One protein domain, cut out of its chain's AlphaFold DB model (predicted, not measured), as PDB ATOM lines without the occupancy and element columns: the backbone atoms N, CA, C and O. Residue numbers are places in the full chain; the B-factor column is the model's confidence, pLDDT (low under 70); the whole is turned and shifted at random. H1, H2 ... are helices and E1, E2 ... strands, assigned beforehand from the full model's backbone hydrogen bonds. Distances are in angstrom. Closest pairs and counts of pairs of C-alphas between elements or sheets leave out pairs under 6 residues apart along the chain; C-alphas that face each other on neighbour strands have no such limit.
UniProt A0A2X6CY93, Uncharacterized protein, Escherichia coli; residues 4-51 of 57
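What this domain is: This is residues 4 to 51 of the 57 residues of an uncharacterized protein of Escherichia coli (UniProt A0A2X6CY93). A two-stranded hairpin, E1 and E2, forms the middle of a flat, stretched model, with short helix H1 towards one end and longer helix H2 at the other, away from the hairpin. The 48 printed residues hold H1, E1, E2 and H2 in that order, a mixed class with one antiparallel sheet. The whole is only just extended, close to loose: radius of gyration of the C-alphas 14.5 A, spans 43 by 27 by 11 A.

Where its parts are: H1, residues 4 to 9, begins at C-alpha 4 (-133.686, 385.317, 6.627). From first to last C-alpha, E1, residues 15 to 21, measures 19.8 A; E2, residues 24 to 31, 19.9 A; H2, residues 40 to 49, 14.3 A, ending at (-116.613, 422.471, 1.861).

How they stand to each other: Hairpin E1 and E2 is antiparallel at 158 degrees, with N 17 and O 29 within hydrogen-bond range at 2.9 A. E2 bends by 54 degrees at residue 27. H1 is apart from E2 and H2; E1 and H2 are apart. Every O i to N i+4 pair is within range in H2, but 0 of 2 in H1, against 3 of 3 O i to N i+3 pairs.

The domain as a whole: The farthest C-alphas, of Glu 4 and Gly 51, are 43.8 A apart. The printed part has no cut and no long link. No printed residue is under 70.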
ATOM      1  N   GLU A   4    -134.090 386.450   5.800       79.81
ATOM      2  CA  GLU A   4    -133.686 385.317   6.627       79.81
ATOM      3  C   GLU A   4    -132.449 384.611   6.062       79.81
ATOM      4  O   GLU A   4    -131.535 384.303   6.818       79.81
ATOM      5  N   GLU A   5    -132.379 384.444   4.739       79.75
ATOM      6  CA  GLU A   5    -131.237 383.831   4.040       79.75
ATOM      7  C   GLU A   5    -129.971 384.685   4.190       79.75
ATOM      8  O   GLU A   5    -128.858 384.174   4.284       79.75
ATOM      9  N   LEU A   6    -130.135 386.008   4.274       78.50
ATOM     10  CA  LEU A   6    -129.020 386.928   4.475       78.50
ATOM     11  C   LEU A   6    -128.405 386.813   5.872       78.50
ATOM     12  O   LEU A   6    -127.210 387.050   6.020       78.50
ATOM     13  N   ARG A   7    -129.175 386.406   6.892       75.75
ATOM     14  CA  ARG A   7    -128.657 386.240   8.263       75.75
ATOM     15  C   ARG A   7    -127.645 385.105   8.380       75.75
ATOM     16  O   ARG A   7    -126.817 385.148   9.279       75.75
ATOM     17  N   GLU A   8    -127.695 384.114   7.493       78.88
ATOM     18  CA  GLU A   8    -126.707 383.028   7.456       78.88
ATOM     19  C   GLU A   8    -125.383 383.471   6.814       78.88
ATOM     20  O   GLU A   8    -124.327 382.915   7.108       78.88
ATOM     21  N   ILE A   9    -125.435 384.484   5.944       77.25
ATOM     22  CA  ILE A   9    -124.280 385.031   5.219       77.25
ATOM     23  C   ILE A   9    -123.629 386.171   6.015       77.25
ATOM     24  O   ILE A   9    -122.422 386.404   5.921       77.25
ATOM     25  N   PHE A  10    -124.431 386.911   6.777       81.75
ATOM     26  CA  PHE A  10    -123.993 388.097   7.492       81.75
ATOM     27  C   PHE A  10    -123.419 387.750   8.860       81.75
ATOM     28  O   PHE A  10    -124.053 387.095   9.681       81.75
ATOM     29  N   SER A  11    -122.214 388.248   9.122       77.56
ATOM     30  CA  SER A  11    -121.639 388.215  10.465       77.56
ATOM     31  C   SER A  11    -122.449 389.120  11.397       77.56
ATOM     32  O   SER A  11    -122.812 390.235  11.015       77.56
ATOM     33  N   GLU A  12    -122.700 388.667  12.629       74.00
ATOM     34  CA  GLU A  12    -123.563 389.355  13.606       74.00
ATOM     35  C   GLU A  12    -123.118 390.791  13.932       74.00
ATOM     36  O   GLU A  12    -123.951 391.619  14.293       74.00
ATOM     37  N   ASN A  13    -121.829 391.105  13.769       81.75
ATOM     38  CA  ASN A  13    -121.249 392.408  14.118       81.75
ATOM     39  C   ASN A  13    -120.848 393.247  12.899       81.75
ATOM     40  O   ASN A  13    -120.094 394.209  13.024       81.75
ATOM     41  N   SER A  14    -121.292 392.861  11.706       85.19
ATOM     42  CA  SER A  14    -120.933 393.525  10.459       85.19
ATOM     43  C   SER A  14    -122.099 394.335   9.906       85.19
ATOM     44  O   SER A  14    -123.264 393.970  10.059       85.19
ATOM     45  N   LEU A  15    -121.783 395.452   9.253       89.06
ATOM     46  CA  LEU A  15    -122.781 396.323   8.648       89.06
ATOM     47  C   LEU A  15    -122.894 396.026   7.155       89.06
ATOM     48  O   LEU A  15    -121.887 395.870   6.473       89.06
ATOM     49  N   TYR A  16    -124.118 395.968   6.638       88.94
ATOM     50  CA  TYR A  16    -124.375 395.639   5.239       88.94
ATOM     51  C   TYR A  16    -125.293 396.675   4.599       88.94
ATOM     52  O   TYR A  16    -126.277 397.106   5.201       88.94
ATOM     53  N   ALA A  17    -124.997 397.040   3.355       89.50
ATOM     54  CA  ALA A  17    -125.917 397.778   2.501       89.50
ATOM     55  C   ALA A  17    -126.727 396.783   1.668       89.50
ATOM     56  O   ALA A  17    -126.156 395.883   1.049       89.50
ATOM     57  N   VAL A  18    -128.048 396.963   1.621       90.12
ATOM     58  CA  VAL A  18    -128.962 396.124   0.836       90.12
ATOM     59  C   VAL A  18    -129.807 396.977  -0.103       90.12
ATOM     60  O   VAL A  18    -130.265 398.056   0.270       90.12
ATOM     61  N   ARG A  19    -130.041 396.483  -1.322       92.00
ATOM     62  CA  ARG A  19    -131.019 397.054  -2.258       92.00
ATOM     63  C   ARG A  19    -132.229 396.139  -2.330       92.00
ATOM     64  O   ARG A  19    -132.094 394.963  -2.668       92.00
ATOM     65  N   VAL A  20    -133.393 396.709  -2.039       91.56
ATOM     66  CA  VAL A  20    -134.681 396.014  -2.058       91.56
ATOM     67  C   VAL A  20    -135.523 396.552  -3.206       91.56
ATOM     68  O   VAL A  20    -135.710 397.762  -3.318       91.56
ATOM     69  N   GLU A  21    -136.057 395.658  -4.029       93.81
ATOM     70  CA  GLU A  21    -137.019 395.977  -5.081       93.81
ATOM     71  C   GLU A  21    -138.227 395.058  -4.952       93.81
ATOM     72  O   GLU A  21    -138.082 393.843  -4.873       93.81
ATOM     73  N   ASN A  22    -139.429 395.636  -4.895       92.00
ATOM     74  CA  ASN A  22    -140.690 394.893  -4.763       92.00
ATOM     75  C   ASN A  22    -140.726 393.888  -3.591       92.00
ATOM     76  O   ASN A  22    -141.423 392.881  -3.656       92.00
ATOM     77  N   GLY A  23    -139.996 394.170  -2.507       86.06
ATOM     78  CA  GLY A  23    -139.905 393.297  -1.332       86.06
ATOM     79  C   GLY A  23    -138.791 392.249  -1.398       86.06
ATOM     80  O   GLY A  23    -138.512 391.616  -0.383       86.06
ATOM     81  N   ASP A  24    -138.107 392.117  -2.535       87.81
ATOM     82  CA  ASP A  24    -136.974 391.215  -2.704       87.81
ATOM     83  C   ASP A  24    -135.644 391.953  -2.570       87.81
ATOM     84  O   ASP A  24    -135.425 393.004  -3.175       87.81
ATOM     85  N   VAL A  25    -134.702 391.372  -1.822       90.31
ATOM     86  CA  VAL A  25    -133.319 391.858  -1.830       90.31
ATOM     87  C   VAL A  25    -132.655 391.407  -3.128       90.31
ATOM     88  O   VAL A  25    -132.488 390.202  -3.350       90.31
ATOM     89  N   ILE A  26    -132.267 392.371  -3.962       92.75
ATOM     90  CA  ILE A  26    -131.604 392.137  -5.254       92.75
ATOM     91  C   ILE A  26    -130.087 392.349  -5.192       92.75
ATOM     92  O   ILE A  26    -129.364 391.904  -6.080       92.75
ATOM     93  N   TYR A  27    -129.595 393.022  -4.149       90.12
ATOM     94  CA  TYR A  27    -128.171 393.258  -3.929       90.12
ATOM     95  C   TYR A  27    -127.871 393.401  -2.439       90.12
ATOM     96  O   TYR A  27    -128.654 394.001  -1.702       90.12
ATOM     97  N   ALA A  28    -126.715 392.892  -2.021       88.75
ATOM     98  CA  ALA A  28    -126.175 393.064  -0.684       88.75
ATOM     99  C   ALA A  28    -124.649 393.194  -0.748       88.75
ATOM    100  O   ALA A  28    -124.003 392.482  -1.515       88.75
ATOM    101  N   THR A  29    -124.069 394.067   0.075       88.44
ATOM    102  CA  THR A  29    -122.613 394.180   0.240       88.44
ATOM    103  C   THR A  29    -122.246 394.488   1.681       88.44
ATOM    104  O   THR A  29    -122.958 395.232   2.357       88.44
ATOM    105  N   LEU A  30    -121.120 393.934   2.133       89.56
ATOM    106  CA  LEU A  30    -120.486 394.318   3.392       89.56
ATOM    107  C   LEU A  30    -120.006 395.768   3.281       89.56
ATOM    108  O   LEU A  30    -119.425 396.147   2.264       89.56
ATOM    109  N   ILE A  31    -120.251 396.557   4.323       90.44
ATOM    110  CA  ILE A  31    -119.633 397.862   4.529       90.44
ATOM    111  C   ILE A  31    -118.438 397.631   5.458       90.44
ATOM    112  O   ILE A  31    -118.651 397.238   6.608       90.44
ATOM    113  N   PRO A  32    -117.198 397.811   4.975       89.56
ATOM    114  CA  PRO A  32    -116.022 397.666   5.821       89.56
ATOM    115  C   PRO A  32    -116.022 398.690   6.964       89.56
ATOM    116  O   PRO A  32    -116.632 399.755   6.872       89.56
ATOM    117  N   ASP A  33    -115.332 398.363   8.049       88.81
ATOM    118  CA  ASP A  33    -115.283 399.163   9.277       88.81
ATOM    119  C   ASP A  33    -114.486 400.471   9.142       88.81
ATOM    120  O   ASP A  33    -114.658 401.386   9.947       88.81
ATOM    121  N   ASP A  34    -113.659 400.591   8.105       91.38
ATOM    122  CA  ASP A  34    -112.909 401.797   7.750       91.38
ATOM    123  C   ASP A  34    -113.682 402.763   6.826       91.38
ATOM    124  O   ASP A  34    -113.158 403.815   6.449       91.38
ATOM    125  N   HIS A  35    -114.931 402.445   6.470       87.12
ATOM    126  CA  HIS A  35    -115.774 403.297   5.632       87.12
ATOM    127  C   HIS A  35    -116.662 404.231   6.466       87.12
ATOM    128  O   HIS A  35    -117.206 403.864   7.506       87.12
ATOM    129  N   VAL A  36    -116.876 405.451   5.964       85.31
ATOM    130  CA  VAL A  36    -117.804 406.422   6.564       85.31
ATOM    131  C   VAL A  36    -119.145 406.370   5.841       85.31
ATOM    132  O   VAL A  36    -119.206 406.498   4.619       85.31
ATOM    133  N   ILE A  37    -120.231 406.239   6.603       87.56
ATOM    134  CA  ILE A  37    -121.599 406.349   6.088       87.56
ATOM    135  C   ILE A  37    -122.115 407.752   6.367       87.56
ATOM    136  O   ILE A  37    -122.109 408.214   7.507       87.56
ATOM    137  N   LEU A  38    -122.583 408.418   5.316       91.06
ATOM    138  CA  LEU A  38    -123.106 409.776   5.370       91.06
ATOM    139  C   LEU A  38    -124.532 409.800   4.823       91.06
ATOM    140  O   LEU A  38    -124.857 409.063   3.889       91.06
ATOM    141  N   SER A  39    -125.372 410.685   5.367       92.94
ATOM    142  CA  SER A  39    -126.594 411.069   4.661       92.94
ATOM    143  C   SER A  39    -126.228 411.803   3.369       92.94
ATOM    144  O   SER A  39    -125.114 412.322   3.226       92.94
ATOM    145  N   ILE A  40    -127.171 411.881   2.432       93.06
ATOM    146  CA  ILE A  40    -126.968 412.621   1.181       93.06
ATOM    147  C   ILE A  40    -126.630 414.088   1.487       93.06
ATOM    148  O   ILE A  40    -125.737 414.659   0.871       93.06
ATOM    149  N   GLU A  41    -127.291 414.688   2.473       94.94
ATOM    150  CA  GLU A  41    -127.061 416.068   2.901       94.94
ATOM    151  C   GLU A  41    -125.650 416.256   3.460       94.94
ATOM    152  O   GLU A  41    -124.953 417.171   3.030       94.94
ATOM    153  N   ALA A  42    -125.208 415.369   4.358       95.75
ATOM    154  CA  ALA A  42    -123.867 415.432   4.937       95.75
ATOM    155  C   ALA A  42    -122.775 415.232   3.873       95.75
ATOM    156  O   ALA A  42    -121.743 415.903   3.897       95.75
ATOM    157  N   PHE A  43    -123.011 414.338   2.910       94.81
ATOM    158  CA  PHE A  43    -122.109 414.141   1.780       94.81
ATOM    159  C   PHE A  43    -122.032 415.385   0.883       94.81
ATOM    160  O   PHE A  43    -120.946 415.782   0.462       94.81
ATOM    161  N   ILE A  44    -123.163 416.040   0.627       95.31
ATOM    162  CA  ILE A  44    -123.211 417.264  -0.181       95.31
ATOM    163  C   ILE A  44    -122.508 418.416   0.528       95.31
ATOM    164  O   ILE A  44    -121.679 419.078  -0.090       95.31
ATOM    165  N   GLU A  45    -122.756 418.602   1.824       95.75
ATOM    166  CA  GLU A  45    -122.055 419.608   2.623       95.75
ATOM    167  C   GLU A  45    -120.534 419.382   2.594       95.75
ATOM    168  O   GLU A  45    -119.755 420.326   2.441       95.75
ATOM    169  N   TYR A  46    -120.093 418.126   2.701       95.44
ATOM    170  CA  TYR A  46    -118.681 417.773   2.585       95.44
ATOM    171  C   TYR A  46    -118.088 418.187   1.229       95.44
ATOM    172  O   TYR A  46    -117.028 418.812   1.193       95.44
ATOM    173  N   LEU A  47    -118.778 417.900   0.121       95.75
ATOM    174  CA  LEU A  47    -118.337 418.305  -1.217       95.75
ATOM    175  C   LEU A  47    -118.278 419.831  -1.375       95.75
ATOM    176  O   LEU A  47    -117.312 420.354  -1.931       95.75
ATOM    177  N   GLU A  48    -119.267 420.551  -0.852       96.44
ATOM    178  CA  GLU A  48    -119.296 422.017  -0.887       96.44
ATOM    179  C   GLU A  48    -118.136 422.631  -0.094       96.44
ATOM    180  O   GLU A  48    -117.486 423.563  -0.571       96.44
ATOM    181  N   ARG A  49    -117.792 422.063   1.071       96.69
ATOM    182  CA  ARG A  49    -116.613 422.471   1.861       96.69
ATOM    183  C   ARG A  49    -115.290 422.237   1.130       96.69
ATOM    184  O   ARG A  49    -114.326 422.957   1.379       96.69
ATOM    185  N   LEU A  50    -115.242 421.260   0.228       97.38
ATOM    186  CA  LEU A  50    -114.097 421.020  -0.653       97.38
ATOM    187  C   LEU A  50    -114.080 421.936  -1.891       97.38
ATOM    188  O   LEU A  50    -113.152 421.857  -2.694       97.38
ATOM    189  N   GLY A  51    -115.076 422.813  -2.048       97.69
ATOM    190  CA  GLY A  51    -115.178 423.759  -3.158       97.69
ATOM    191  C   GLY A  51    -115.896 423.210  -4.393       97.69
ATOM    192  O   GLY A  51    -115.895 423.867  -5.436       97.69
TER     193      GLY A  51